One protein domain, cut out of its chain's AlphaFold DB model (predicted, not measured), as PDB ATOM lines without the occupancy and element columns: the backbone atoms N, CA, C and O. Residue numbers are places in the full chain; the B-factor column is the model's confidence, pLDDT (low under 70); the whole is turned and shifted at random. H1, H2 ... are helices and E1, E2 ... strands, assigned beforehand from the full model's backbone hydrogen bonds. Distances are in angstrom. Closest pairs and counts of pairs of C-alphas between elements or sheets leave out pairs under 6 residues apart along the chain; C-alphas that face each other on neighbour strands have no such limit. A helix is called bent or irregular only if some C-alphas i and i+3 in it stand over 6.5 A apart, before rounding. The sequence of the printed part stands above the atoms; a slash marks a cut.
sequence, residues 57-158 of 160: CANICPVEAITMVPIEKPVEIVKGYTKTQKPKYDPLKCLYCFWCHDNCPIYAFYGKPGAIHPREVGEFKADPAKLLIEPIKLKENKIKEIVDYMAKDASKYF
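What this domain is: This is residues 57 to 158 of the 160 residues of the protein "4Fe-4S dicluster domain-containing protein" of Candidatus Methanofastidiosum sp (UniProt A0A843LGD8). A sharply bent two-stranded hairpin, E1 and E2, forms one side of this model, and the one longer helix, H4, lies on the opposite side. The short helices H1 and H2 are nearest the middle, H3 sits by the turn end of E1, and residues 109 to 127 make a long loop with no named element. The printed part has 102 residues, with two strands and then five helices in the order E1, E2, H1, H2, H3, H4, H5. The class is mixed, helices and strands, and under half of the residues, 50 of 102, are in named elements. The two-stranded sheet is antiparallel, and the whole is compact, with a radius of gyration of the C-alphas of 14.0 A and spans of 36 by 36 by 26 A.

How they stand to each other: Go first to E1, residues 66 to 78, and E2, residues 81 to 89: they form a hairpin, antiparallel at 153 degrees between their directions. Look at N 69 and O 86, 2.8 A apart, and N 83 and O 75, also 2.8 A, both within hydrogen-bond range. E1 bends by 97 degrees at residue 73, and E2 by 53 degrees at residue 84. Next find H1, residues 99 to 102, and H2, residues 105 to 108: they are close but not clearly touching, their closest C-alphas being those of Asp 102 and Ala 108, 6.1 A apart. At H3, residues 128 to 131, the closest C-alphas to E1 are those of Ile 77 and Ala 129, 5.0 A apart. H4, residues 140 to 151, is close to H2 but not clearly touching, with Ala 108 and Ile 146 closest at 7.8 A between C-alphas. H4 is apart from both strands, and H5, residues 154 to 157, is apart from H4. In H4 every O i to N i+4 pair is within hydrogen-bond range; H1, H2, H3 and H5 are too short for such a pair, and of their single O i to N i+3 pairs those in H3 and H5 are within range.

Where its parts are: Find C-alpha 66 at (-42.639, 72.671, 134.436); from there E1 runs 24.7 A to C-alpha 78. E2 returns over 23.2 A. H1, H2, H3 and H5 have four residues each. H4 begins at C-alpha 140, (-16.115, 80.141, 131.926), and runs 16.4 A; H5 ends at C-alpha 157, (-37.432, 71.035, 119.087).

The domain as a whole: The C-alphas of Lys 79 and Phe 158 are the two farthest apart, at 38.4 A. The printed part has no cut, and the link from H2 to H3 is long, 19 residues. The mean pLDDT of the printed part is 91.6; residue 158 is under 70.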
ATOM      1  N   CYS A  57     -35.411  75.723 134.447       95.62
ATOM      2  CA  CYS A  57     -36.051  74.407 134.501       95.62
ATOM      3  C   CYS A  57     -37.332  74.289 133.653       95.62
ATOM      4  O   CYS A  57     -37.636  73.187 133.205       95.62
ATOM      5  N   ALA A  58     -38.057  75.391 133.430       95.69
ATOM      6  CA  ALA A  58     -39.211  75.429 132.536       95.69
ATOM      7  C   ALA A  58     -38.752  75.446 131.073       95.69
ATOM      8  O   ALA A  58     -39.154  74.579 130.308       95.69
ATOM      9  N   ASN A  59     -37.829  76.352 130.731       94.75
ATOM     10  CA  ASN A  59     -37.285  76.496 129.374       94.75
ATOM     11  C   ASN A  59     -36.675  75.193 128.847       94.75
ATOM     12  O   ASN A  59     -36.912  74.791 127.715       94.75
ATOM     13  N   ILE A  60     -35.908  74.508 129.695       93.94
ATOM     14  CA  ILE A  60     -35.191  73.297 129.306       93.94
ATOM     15  C   ILE A  60     -36.097  72.058 129.220       93.94
ATOM     16  O   ILE A  60     -35.651  70.996 128.789       93.94
ATOM     17  N   CYS A  61     -37.349  72.140 129.684       94.06
ATOM     18  CA  CYS A  61     -38.246  70.994 129.718       94.06
ATOM     19  C   CYS A  61     -38.880  70.769 128.334       94.06
ATOM     20  O   CYS A  61     -39.740  71.550 127.937       94.06
ATOM     21  N   PRO A  62     -38.550  69.674 127.624       92.12
ATOM     22  CA  PRO A  62     -39.030  69.455 126.253       92.12
ATOM     23  C   PRO A  62     -40.534  69.164 126.157       92.12
ATOM     24  O   PRO A  62     -41.124  69.273 125.094       92.12
ATOM     25  N   VAL A  63     -41.148  68.758 127.270       93.81
ATOM     26  CA  VAL A  63     -42.556  68.335 127.366       93.81
ATOM     27  C   VAL A  63     -43.389  69.281 128.229       93.81
ATOM     28  O   VAL A  63     -44.484  68.925 128.662       93.81
ATOM     29  N   GLU A  64     -42.835  70.453 128.559       94.31
ATOM     30  CA  GLU A  64     -43.514  71.492 129.340       94.31
ATOM     31  C   GLU A  64     -44.127  70.972 130.655       94.31
ATOM     32  O   GLU A  64     -45.198  71.392 131.104       94.31
ATOM     33  N   ALA A  65     -43.443  70.024 131.301       95.31
ATOM     34  CA  ALA A  65     -43.844  69.498 132.604       95.31
ATOM     35  C   ALA A  65     -43.616  70.512 133.736       95.31
ATOM     36  O   ALA A  65     -44.013  70.270 134.873       95.31
ATOM     37  N   ILE A  66     -42.939  71.628 133.461       95.50
ATOM     38  CA  ILE A  66     -42.639  72.671 134.436       95.50
ATOM     39  C   ILE A  66     -43.097  74.009 133.867       95.50
ATOM     40  O   ILE A  66     -42.694  74.394 132.776       95.50
ATOM     41  N   THR A  67     -43.901  74.734 134.638       95.69
ATOM     42  CA  THR A  67     -44.336  76.104 134.326       95.69
ATOM     43  C   THR A  67     -43.943  77.028 135.465       95.69
ATOM     44  O   THR A  67     -43.926  76.609 136.620       95.69
ATOM     45  N   MET A  68     -43.606  78.282 135.178       96.44
ATOM     46  CA  MET A  68     -43.318  79.250 136.234       96.44
ATOM     47  C   MET A  68     -44.604  79.960 136.653       96.44
ATOM     48  O   MET A  68     -45.347  80.458 135.814       96.44
ATOM     49  N   VAL A  69     -44.867  79.997 137.958       96.88
ATOM     50  CA  VAL A  69     -46.021  80.681 138.547       96.88
ATOM     51  C   VAL A  69     -45.551  81.800 139.476       96.88
ATOM     52  O   VAL A  69     -44.533  81.631 140.156       96.88
ATOM     53  N   PRO A  70     -46.258  82.941 139.533       96.50
ATOM     54  CA  PRO A  70     -45.893  84.030 140.429       96.50
ATOM     55  C   PRO A  70     -46.001  83.593 141.896       96.50
ATOM     56  O   PRO A  70     -46.851  82.776 142.254       96.50
ATOM     57  N   ILE A  71     -45.137  84.143 142.749       95.44
ATOM     58  CA  ILE A  71     -45.265  84.003 144.205       95.44
ATOM     59  C   ILE A  71     -46.023  85.197 144.782       95.44
ATOM     60  O   ILE A  71     -45.920  86.307 144.271       95.44
ATOM     61  N   GLU A  72     -46.761  84.979 145.871       92.06
ATOM     62  CA  GLU A  72     -47.590  86.018 146.500       92.06
ATOM     63  C   GLU A  72     -46.779  87.228 146.976       92.06
ATOM     64  O   GLU A  72     -47.247  88.363 146.918       92.06
ATOM     65  N   LYS A  73     -45.559  86.983 147.466       92.69
ATOM     66  CA  LYS A  73     -44.658  88.011 147.987       92.69
ATOM     67  C   LYS A  73     -43.280  87.836 147.363       92.69
ATOM     68  O   LYS A  73     -42.658  86.803 147.615       92.69
ATOM     69  N   PRO A  74     -42.798  88.809 146.572       93.12
ATOM     70  CA  PRO A  74     -41.435  88.795 146.069       93.12
ATOM     71  C   PRO A  74     -40.426  88.688 147.217       93.12
ATOM     72  O   PRO A  74     -40.584  89.338 148.251       93.12
ATOM     73  N   VAL A  75     -39.393  87.869 147.032       93.50
ATOM     74  CA  VAL A  75     -38.337  87.651 148.030       93.50
ATOM     75  C   VAL A  75     -37.022  88.136 147.447       93.50
ATOM     76  O   VAL A  75     -36.559  87.606 146.437       93.50
ATOM     77  N   GLU A  76     -36.415  89.149 148.057       93.75
ATOM     78  CA  GLU A  76     -35.059  89.560 147.701       93.75
ATOM     79  C   GLU A  76     -34.064  88.538 148.260       93.75
ATOM     80  O   GLU A  76     -34.013  88.309 149.466       93.75
ATOM     81  N   ILE A  77     -33.321  87.877 147.370       93.00
ATOM     82  CA  ILE A  77     -32.354  86.838 147.751       93.00
ATOM     83  C   ILE A  77     -30.995  87.478 148.019       93.00
ATOM     84  O   ILE A  77     -30.369  87.241 149.047       93.00
ATOM     85  N   VAL A  78     -30.547  88.306 147.079       93.44
ATOM     86  CA  VAL A  78     -29.349  89.137 147.186       93.44
ATOM     87  C   VAL A  78     -29.674  90.517 146.636       93.44
ATOM     88  O   VAL A  78     -30.641  90.674 145.891       93.44
ATOM     89  N   LYS A  79     -28.855  91.514 146.977       92.00
ATOM     90  CA  LYS A  79     -29.055  92.898 146.539       92.00
ATOM     91  C   LYS A  79     -29.207  92.969 145.015       92.00
ATOM     92  O   LYS A  79     -28.260  92.680 144.287       92.00
ATOM     93  N   GLY A  80     -30.389  93.371 144.547       91.00
ATOM     94  CA  GLY A  80     -30.696  93.493 143.116       91.00
ATOM     95  C   GLY A  80     -31.177  92.210 142.424       91.00
ATOM     96  O   GLY A  80     -31.431  92.245 141.222       91.00
ATOM     97  N   TYR A  81     -31.346  91.100 143.151       93.81
ATOM     98  CA  TYR A  81     -31.975  89.881 142.638       93.81
ATOM     99  C   TYR A  81     -33.172  89.480 143.503       93.81
ATOM    100  O   TYR A  81     -33.037  89.000 144.635       93.81
ATOM    101  N   THR A  82     -34.362  89.637 142.932       94.75
ATOM    102  CA  THR A  82     -35.631  89.336 143.592       94.75
ATOM    103  C   THR A  82     -36.314  88.163 142.908       94.75
ATOM    104  O   THR A  82     -36.607  88.196 141.713       94.75
ATOM    105  N   LYS A  83     -36.630  87.135 143.688       94.94
ATOM    106  CA  LYS A  83     -37.471  86.024 143.261       94.94
ATOM    107  C   LYS A  83     -38.920  86.491 143.199       94.94
ATOM    108  O   LYS A  83     -39.483  86.897 144.212       94.94
ATOM    109  N   THR A  84     -39.527  86.394 142.023       96.25
ATOM    110  CA  THR A  84     -40.931  86.776 141.766       96.25
ATOM    111  C   THR A  84     -41.812  85.593 141.377       96.25
ATOM    112  O   THR A  84     -43.037  85.699 141.372       96.25
ATOM    113  N   GLN A  85     -41.201  84.449 141.080       96.56
ATOM    114  CA  GLN A  85     -41.870  83.259 140.578       96.56
ATOM    115  C   GLN A  85     -41.217  81.983 141.116       96.56
ATOM    116  O   GLN A  85     -40.057  81.978 141.540       96.56
ATOM    117  N   LYS A  86     -41.972  80.889 141.089       95.56
ATOM    118  CA  LYS A  86     -41.522  79.541 141.437       95.56
ATOM    119  C   LYS A  86     -42.030  78.528 140.409       95.56
ATOM    120  O   LYS A  86     -43.048  78.786 139.773       95.56
ATOM    121  N   PRO A  87     -41.343  77.395 140.217       96.00
ATOM    122  CA  PRO A  87     -41.831  76.374 139.309       96.00
ATOM    123  C   PRO A  87     -43.082  75.694 139.875       96.00
ATOM    124  O   PRO A  87     -43.251  75.536 141.083       96.00
ATOM    125  N   LYS A  88     -43.953  75.263 138.975       94.94
ATOM    126  CA  LYS A  88     -45.050  74.330 139.194       94.94
ATOM    127  C   LYS A  88     -44.763  73.111 138.329       94.94
ATOM    128  O   LYS A  88     -44.596  73.243 137.119       94.94
ATOM    129  N   TYR A  89     -44.690  71.948 138.964       94.75
ATOM    130  CA  TYR A  89     -44.334  70.683 138.329       94.75
ATOM    131  C   TYR A  89     -45.573  69.820 138.079       94.75
ATOM    132  O   TYR A  89     -46.387  69.629 138.984       94.75
ATOM    133  N   ASP A  90     -45.686  69.292 136.863       94.38
ATOM    134  CA  ASP A  90     -46.690  68.322 136.441       94.38
ATOM    135  C   ASP A  90     -46.035  66.936 136.245       94.38
ATOM    136  O   ASP A  90     -45.331  66.705 135.255       94.38
ATOM    137  N   PRO A  91     -46.260  65.986 137.171       92.00
ATOM    138  CA  PRO A  91     -45.651  64.662 137.100       92.00
ATOM    139  C   PRO A  91     -46.228  63.774 135.990       92.00
ATOM    140  O   PRO A  91     -45.617  62.753 135.679       92.00
ATOM    141  N   LEU A  92     -47.385  64.119 135.408       91.81
ATOM    142  CA  LEU A  92     -48.010  63.336 134.337       91.81
ATOM    143  C   LEU A  92     -47.388  63.630 132.972       91.81
ATOM    144  O   LEU A  92     -47.366  62.755 132.111       91.81
ATOM    145  N   LYS A  93     -46.855  64.842 132.787       93.62
ATOM    146  CA  LYS A  93     -46.112  65.220 131.579       93.62
ATOM    147  C   LYS A  93     -44.641  64.810 131.633       93.62
ATOM    148  O   LYS A  93     -44.014  64.633 130.595       93.62
ATOM    149  N   CYS A  94     -44.059  64.701 132.826       93.81
ATOM    150  CA  CYS A  94     -42.619  64.515 132.976       93.81
ATOM    151  C   CYS A  94     -42.124  63.160 132.440       93.81
ATOM    152  O   CYS A  94     -42.584  62.102 132.863       93.81
ATOM    153  N   LEU A  95     -41.089  63.195 131.593       93.69
ATOM    154  CA  LEU A  95     -40.387  62.004 131.091       93.69
ATOM    155  C   LEU A  95     -39.194  61.573 131.966       93.69
ATOM    156  O   LEU A  95     -38.442  60.682 131.585       93.69
ATOM    157  N   TYR A  96     -38.996  62.207 133.128       93.81
ATOM    158  CA  TYR A  96     -37.903  61.918 134.067       93.81
ATOM    159  C   TYR A  96     -36.506  61.937 133.416       93.81
ATOM    160  O   TYR A  96     -35.673  61.082 133.698       93.81
ATOM    161  N   CYS A  97     -36.236  62.920 132.549       93.56
ATOM    162  CA  CYS A  97     -34.946  63.060 131.863       93.56
ATOM    163  C   CYS A  97     -33.844  63.734 132.702       93.56
ATOM    164  O   CYS A  97     -32.688  63.690 132.307       93.56
ATOM    165  N   PHE A  98     -34.196  64.367 133.828       93.75
ATOM    166  CA  PHE A  98     -33.289  65.059 134.766       93.75
ATOM    167  C   PHE A  98     -32.613  66.350 134.276       93.75
ATOM    168  O   PHE A  98     -31.909  66.990 135.051       93.75
ATOM    169  N   TRP A  99     -32.928  66.844 133.077       93.25
ATOM    170  CA  TRP A  99     -32.329  68.084 132.551       93.25
ATOM    171  C   TRP A  99     -32.565  69.302 133.453       93.25
ATOM    172  O   TRP A  99     -31.674  70.137 133.614       93.25
ATOM    173  N   CYS A 100     -33.742  69.384 134.082       94.19
ATOM    174  CA  CYS A 100     -34.077  70.447 135.026       94.19
ATOM    175  C   CYS A 100     -33.237  70.402 136.312       94.19
ATOM    176  O   CYS A 100     -32.952  71.457 136.875       94.19
ATOM    177  N   HIS A 101     -32.844  69.210 136.767       94.56
ATOM    178  CA  HIS A 101     -31.984  69.032 137.934       94.56
ATOM    179  C   HIS A 101     -30.533  69.370 137.583       94.56
ATOM    180  O   HIS A 101     -29.925  70.219 138.231       94.56
ATOM    181  N   ASP A 102     -30.015  68.773 136.509       93.56
ATOM    182  CA  ASP A 102     -28.594  68.846 136.161       93.56
ATOM    183  C   ASP A 102     -28.159  70.254 135.743       93.56
ATOM    184  O   ASP A 102     -27.013  70.644 135.958       93.56
ATOM    185  N   ASN A 103     -29.090  71.045 135.203       94.56
ATOM    186  CA  ASN A 103     -28.851  72.440 134.833       94.56
ATOM    187  C   ASN A 103     -29.389  73.436 135.869       94.56
ATOM    188  O   ASN A 103     -29.287  74.641 135.663       94.56
ATOM    189  N   CYS A 104     -29.954  72.987 136.996       95.38
ATOM    190  CA  CYS A 104     -30.354  73.900 138.065       95.38
ATOM    191  C   CYS A 104     -29.113  74.650 138.576       95.38
ATOM    192  O   CYS A 104     -28.185  73.978 139.014       95.38
ATOM    193  N   PRO A 105     -29.071  75.996 138.622       94.50
ATOM    194  CA  PRO A 105     -27.874  76.727 139.056       94.50
ATOM    195  C   PRO A 105     -27.360  76.321 140.443       94.50
ATOM    196  O   PRO A 105     -26.155  76.261 140.664       94.50
ATOM    197  N   ILE A 106     -28.268  75.965 141.361       94.88
ATOM    198  CA  ILE A 106     -27.932  75.454 142.701       94.88
ATOM    199  C   ILE A 106     -27.075  74.180 142.622       94.88
ATOM    200  O   ILE A 106     -26.116  74.027 143.378       94.88
ATOM    201  N   TYR A 107     -27.390  73.300 141.672       94.44
ATOM    202  CA  TYR A 107     -26.643  72.075 141.421       94.44
ATOM    203  C   TYR A 107     -25.452  72.310 140.494       94.44
ATOM    204  O   TYR A 107     -24.312  72.086 140.892       94.44
ATOM    205  N   ALA A 108     -25.695  72.827 139.293       94.81
ATOM    206  CA  ALA A 108     -24.689  73.002 138.258       94.81
ATOM    207  C   ALA A 108     -23.519  73.891 138.706       94.81
ATOM    208  O   ALA A 108     -22.372  73.536 138.458       94.81
ATOM    209  N   PHE A 109     -23.777  75.027 139.368       94.81
ATOM    210  CA  PHE A 109     -22.720  75.985 139.718       94.81
ATOM    211  C   PHE A 109     -22.091  75.723 141.089       94.81
ATOM    212  O   PHE A 109     -20.897  75.972 141.262       94.81
ATOM    213  N   TYR A 110     -22.868  75.206 142.047       93.69
ATOM    214  CA  TYR A 110     -22.436  75.082 143.445       93.69
ATOM    215  C   TYR A 110     -22.335  73.641 143.960       93.69
ATOM    216  O   TYR A 110     -21.903  73.426 145.095       93.69
ATOM    217  N   GLY A 111     -22.732  72.644 143.163       91.25
ATOM    218  CA  GLY A 111     -22.709  71.232 143.552       91.25
ATOM    219  C   GLY A 111     -23.590  70.916 144.763       91.25
ATOM    220  O   GLY A 111     -23.335  69.946 145.476       91.25
ATOM    221  N   LYS A 112     -24.588  71.759 145.052       91.50
ATOM    222  CA  LYS A 112     -25.574  71.522 146.111       91.50
ATOM    223  C   LYS A 112     -26.770  70.769 145.533       91.50
ATOM    224  O   LYS A 112     -27.002  70.859 144.332       91.50
ATOM    225  N   PRO A 113     -27.547  70.035 146.345       90.75
ATOM    226  CA  PRO A 113     -28.770  69.410 145.852       90.75
ATOM    227  C   PRO A 113     -29.648  70.439 145.124       90.75
ATOM    228  O   PRO A 113     -29.887  71.537 145.633       90.75
ATOM    229  N   GLY A 114     -30.044  70.122 143.890       90.31
ATOM    230  CA  GLY A 114     -30.785  71.047 143.043       90.31
ATOM    231  C   GLY A 114     -32.153  71.369 143.636       90.31
ATOM    232  O   GLY A 114     -32.813  70.510 144.214       90.31
ATOM    233  N   ALA A 115     -32.624  72.603 143.447       94.06
ATOM    234  CA  ALA A 115     -33.939  73.019 143.935       94.06
ATOM    235  C   ALA A 115     -35.112  72.295 143.245       94.06
ATOM    236  O   ALA A 115     -36.260  72.464 143.652       94.06
ATOM    237  N   ILE A 116     -34.844  71.520 142.194       93.81
ATOM    238  CA  ILE A 116     -35.826  70.722 141.471       93.81
ATOM    239  C   ILE A 116     -35.247  69.348 141.139       93.81
ATOM    240  O   ILE A 116     -34.094  69.244 140.722       93.81
ATOM    241  N   HIS A 117     -36.051  68.299 141.298       93.38
ATOM    242  CA  HIS A 117     -35.692  66.940 140.913       93.38
ATOM    243  C   HIS A 117     -36.947  66.139 140.512       93.38
ATOM    244  O   HIS A 117     -37.898  66.093 141.292       93.38
ATOM    245  N   PRO A 118     -36.974  65.470 139.338       87.88
ATOM    246  CA  PRO A 118     -38.163  64.770 138.835       87.88
ATOM    247  C   PRO A 118     -38.720  63.688 139.763       87.88
ATOM    248  O   PRO A 118     -39.923  63.436 139.761       87.88
ATOM    249  N   ARG A 119     -37.846  63.019 140.529       87.31
ATOM    250  CA  ARG A 119     -38.242  61.900 141.392       87.31
ATOM    251  C   ARG A 119     -38.487  62.271 142.841       87.31
ATOM    252  O   ARG A 119     -39.251  61.542 143.438       87.31
ATOM    253  N   GLU A 120     -37.832  63.298 143.381       89.12
ATOM    254  CA  GLU A 120     -37.927  63.780 144.777       89.12
ATOM    255  C   GLU A 120     -36.711  64.667 145.073       89.12
ATOM    256  O   GLU A 120     -35.597  64.292 144.713       89.12
ATOM    257  N   VAL A 121     -36.892  65.817 145.726       85.19
ATOM    258  CA  VAL A 121     -35.764  66.690 146.120       85.19
ATOM    259  C   VAL A 121     -35.057  66.240 147.402       85.19
ATOM    260  O   VAL A 121     -33.900  66.591 147.617       85.19
ATOM    261  N   GLY A 122     -35.731  65.448 148.236       84.06
ATOM    262  CA  GLY A 122     -35.264  65.060 149.564       84.06
ATOM    263  C   GLY A 122     -35.286  66.223 150.560       84.06
ATOM    264  O   GLY A 122     -35.700  67.341 150.246       84.06
ATOM    265  N   GLU A 123     -34.827  65.962 151.782       83.50
ATOM    266  CA  GLU A 123     -34.706  66.983 152.824       83.50
ATOM    267  C   GLU A 123     -33.320  67.631 152.774       83.50
ATOM    268  O   GLU A 123     -32.322  67.065 153.220       83.50
ATOM    269  N   PHE A 124     -33.246  68.844 152.229       87.25
ATOM    270  CA  PHE A 124     -32.045  69.669 152.301       87.25
ATOM    271  C   PHE A 124     -32.404  71.150 152.381       87.25
ATOM    272  O   PHE A 124     -33.476  71.585 151.953       87.25
ATOM    273  N   LYS A 125     -31.469  71.937 152.913       83.62
ATOM    274  CA  LYS A 125     -31.556  73.395 152.945       83.62
ATOM    275  C   LYS A 125     -30.328  73.975 152.270       83.62
ATOM    276  O   LYS A 125     -29.214  73.820 152.768       83.62
ATOM    277  N   ALA A 126     -30.537  74.621 151.133       86.06
ATOM    278  CA  ALA A 126     -29.533  75.440 150.484       86.06
ATOM    279  C   ALA A 126     -29.981  76.895 150.606       86.06
ATOM    280  O   ALA A 126     -31.082  77.230 150.188       86.06
ATOM    281  N   ASP A 127     -29.145  77.734 151.211       92.31
ATOM    282  CA  ASP A 127     -29.400  79.167 151.356       92.31
ATOM    283  C   ASP A 127     -28.967  79.881 150.067       92.31
ATOM    284  O   ASP A 127     -27.760  80.036 149.837       92.31
ATOM    285  N   PRO A 128     -29.905  80.308 149.202       92.56
ATOM    286  CA  PRO A 128     -29.531  80.870 147.915       92.56
ATOM    287  C   PRO A 128     -28.828  82.223 148.059       92.56
ATOM    288  O   PRO A 128     -28.031  82.578 147.197       92.56
ATOM    289  N   ALA A 129     -29.062  82.949 149.159       92.69
ATOM    290  CA  ALA A 129     -28.418  84.234 149.421       92.69
ATOM    291  C   ALA A 129     -26.902  84.079 149.568       92.69
ATOM    292  O   ALA A 129     -26.137  84.884 149.042       92.69
ATOM    293  N   LYS A 130     -26.460  83.006 150.233       93.31
ATOM    294  CA  LYS A 130     -25.034  82.683 150.370       93.31
ATOM    295  C   LYS A 130     -24.450  82.173 149.064       93.31
ATOM    296  O   LYS A 130     -23.410  82.663 148.638       93.31
ATOM    297  N   LEU A 131     -25.142  81.240 148.408       93.12
ATOM    298  CA  LEU A 131     -24.647  80.618 147.179       93.12
ATOM    299  C   LEU A 131     -24.411  81.649 146.074       93.12
ATOM    300  O   LEU A 131     -23.351  81.647 145.465       93.12
ATOM    301  N   LEU A 132     -25.339  82.584 145.861       91.44
ATOM    302  CA  LEU A 132     -25.199  83.593 144.805       91.44
ATOM    303  C   LEU A 132     -24.015  84.559 145.007       91.44
ATOM    304  O   LEU A 132     -23.595  85.198 144.047       91.44
ATOM    305  N   ILE A 133     -23.469  84.657 146.224       91.69
ATOM    306  CA  ILE A 133     -22.285  85.475 146.542       91.69
ATOM    307  C   ILE A 133     -20.993  84.651 146.410       91.69
ATOM    308  O   ILE A 133     -19.915  85.206 146.189       91.69
ATOM    309  N   GLU A 134     -21.079  83.328 146.545       90.75
ATOM    310  CA  GLU A 134     -19.924  82.446 146.423       90.75
ATOM    311  C   GLU A 134     -19.371  82.432 144.986       90.75
ATOM    312  O   GLU A 134     -20.131  82.412 144.011       90.75
ATOM    313  N   PRO A 135     -18.034  82.396 144.817       91.56
ATOM    314  CA  PRO A 135     -17.428  82.322 143.497       91.56
ATOM    315  C   PRO A 135     -17.732  80.975 142.833       91.56
ATOM    316  O   PRO A 135     -17.506  79.908 143.412       91.56
ATOM    317  N   ILE A 136     -18.190  81.025 141.582       93.94
ATOM    318  CA  ILE A 136     -18.483  79.832 140.784       93.94
ATOM    319  C   ILE A 136     -17.168  79.125 140.437       93.94
ATOM    320  O   ILE A 136     -16.307  79.674 139.752       93.94
ATOM    321  N   LYS A 137     -17.020  77.873 140.880       92.06
ATOM    322  CA  LYS A 137     -15.814  77.049 140.666       92.06
ATOM    323  C   LYS A 137     -15.862  76.279 139.342       92.06
ATOM    324  O   LYS A 137     -15.523  75.099 139.291       92.06
ATOM    325  N   LEU A 138     -16.307  76.932 138.273       91.94
ATOM    326  CA  LEU A 138     -16.384  76.353 136.933       91.94
ATOM    327  C   LEU A 138     -15.560  77.172 135.949       91.94
ATOM    328  O   LEU A 138     -15.392  78.379 136.100       91.94
ATOM    329  N   LYS A 139     -15.076  76.503 134.901       95.00
ATOM    330  CA  LYS A 139     -14.483  77.193 133.757       95.00
ATOM    331  C   LYS A 139     -15.560  78.015 133.047       95.00
ATOM    332  O   LYS A 139     -16.691  77.554 132.891       95.00
ATOM    333  N   GLU A 140     -15.192  79.194 132.563       93.50
ATOM    334  CA  GLU A 140     -16.115  80.141 131.926       93.50
ATOM    335  C   GLU A 140     -16.854  79.545 130.719       93.50
ATOM    336  O   GLU A 140     -18.062  79.723 130.570       93.50
ATOM    337  N   ASN A 141     -16.165  78.739 129.907       94.50
ATOM    338  CA  ASN A 141     -16.780  78.030 128.785       94.50
ATOM    339  C   ASN A 141     -17.920  77.100 129.231       94.50
ATOM    340  O   ASN A 141     -18.936  77.006 128.547       94.50
ATOM    341  N   LYS A 142     -17.770  76.443 130.387       92.75
ATOM    342  CA  LYS A 142     -18.791  75.545 130.925       92.75
ATOM    343  C   LYS A 142     -19.983  76.317 131.479       92.75
ATOM    344  O   LYS A 142     -21.115  75.883 131.305       92.75
ATOM    345  N   ILE A 143     -19.738  77.468 132.105       92.94
ATOM    346  CA  ILE A 143     -20.804  78.364 132.573       92.94
ATOM    347  C   ILE A 143     -21.654  78.812 131.383       92.94
ATOM    348  O   ILE A 143     -22.875  78.684 131.427       92.94
ATOM    349  N   LYS A 144     -21.004  79.269 130.305       93.00
ATOM    350  CA  LYS A 144     -21.690  79.699 129.083       93.00
ATOM    351  C   LYS A 144     -22.554  78.585 128.494       93.00
ATOM    352  O   LYS A 144     -23.719  78.813 128.212       93.00
ATOM    353  N   GLU A 145     -22.009  77.375 128.394       91.75
ATOM    354  CA  GLU A 145     -22.743  76.207 127.896       91.75
ATOM    355  C   GLU A 145     -24.025  75.935 128.708       91.75
ATOM    356  O   GLU A 145     -25.097  75.758 128.132       91.75
ATOM    357  N   ILE A 146     -23.942  75.946 130.044       91.75
ATOM    358  CA  ILE A 146     -25.099  75.702 130.924       91.75
ATOM    359  C   ILE A 146     -26.146  76.816 130.774       91.75
ATOM    360  O   ILE A 146     -27.343  76.541 130.695       91.75
ATOM    361  N   VAL A 147     -25.708  78.076 130.706       91.75
ATOM    362  CA  VAL A 147     -26.601  79.223 130.487       91.75
ATOM    363  C   VAL A 147     -27.301  79.125 129.132       91.75
ATOM    364  O   VAL A 147     -28.514  79.316 129.070       91.75
ATOM    365  N   ASP A 148     -26.577  78.756 128.075       90.75
ATOM    366  CA  ASP A 148     -27.135  78.593 126.733       90.75
ATOM    367  C   ASP A 148     -28.205  77.491 126.699       90.75
ATOM    368  O   ASP A 148     -29.236  77.658 126.048       90.75
ATOM    369  N   TYR A 149     -28.014  76.378 127.418       87.56
ATOM    370  CA  TYR A 149     -29.048  75.345 127.540       87.56
ATOM    371  C   TYR A 149     -30.289  75.835 128.288       87.56
ATOM    372  O   TYR A 149     -31.401  75.548 127.860       87.56
ATOM    373  N   MET A 150     -30.121  76.590 129.375       88.69
ATOM    374  CA  MET A 150     -31.248  77.136 130.144       88.69
ATOM    375  C   MET A 150     -32.002  78.257 129.418       88.69
ATOM    376  O   MET A 150     -33.161  78.523 129.740       88.69
ATOM    377  N   ALA A 151     -31.350  78.955 128.489       87.94
ATOM    378  CA  ALA A 151     -31.960  80.026 127.708       87.94
ATOM    379  C   ALA A 151     -32.780  79.501 126.521       87.94
ATOM    380  O   ALA A 151     -33.661  80.204 126.024       87.94
ATOM    381  N   LYS A 152     -32.494  78.282 126.055       82.38
ATOM    382  CA  LYS A 152     -33.216  77.655 124.949       82.38
ATOM    383  C   LYS A 152     -34.575  77.159 125.417       82.38
ATOM    384  O   LYS A 152     -34.676  76.449 126.411       82.38
ATOM    385  N   ASP A 153     -35.594  77.504 124.646       81.31
ATOM    386  CA  ASP A 153     -36.916  76.913 124.761       81.31
ATOM    387  C   ASP A 153     -36.907  75.546 124.072       81.31
ATOM    388  O   ASP A 153     -36.870  75.454 122.842       81.31
ATOM    389  N   ALA A 154     -36.853  74.487 124.878       80.88
ATOM    390  CA  ALA A 154     -36.716  73.124 124.394       80.88
ATOM    391  C   ALA A 154     -37.993  72.584 123.729       80.88
ATOM    392  O   ALA A 154     -37.908  71.607 122.986       80.88
ATOM    393  N   SER A 155     -39.154  73.206 123.966       72.25
ATOM    394  CA  SER A 155     -40.433  72.794 123.366       72.25
ATOM    395  C   SER A 155     -40.394  72.870 121.833       72.25
ATOM    396  O   SER A 155     -40.853  71.961 121.143       72.25
ATOM    397  N   LYS A 156     -39.701  73.880 121.297       75.94
ATOM    398  CA  LYS A 156     -39.560  74.143 119.856       75.94
ATOM    399  C   LYS A 156     -38.803  73.066 119.084       75.94
ATOM    400  O   LYS A 156     -38.827  73.076 117.860       75.94
ATOM    401  N   TYR A 157     -38.107  72.150 119.760       72.75
ATOM    402  CA  TYR A 157     -37.432  71.035 119.087       72.75
ATOM    403  C   TYR A 157     -38.388  69.920 118.646       72.75
ATOM    404  O   TYR A 157     -37.963  69.042 117.902       72.75
ATOM    405  N   PHE A 158     -39.640  69.937 119.112       68.25
ATOM    406  CA  PHE A 158     -40.637  68.892 118.850       68.25
ATOM    407  C   PHE A 158     -41.845  69.397 118.044       68.25
ATOM    408  O   PHE A 158     -42.787  68.638 117.826       68.25
TER     409      PHE A 158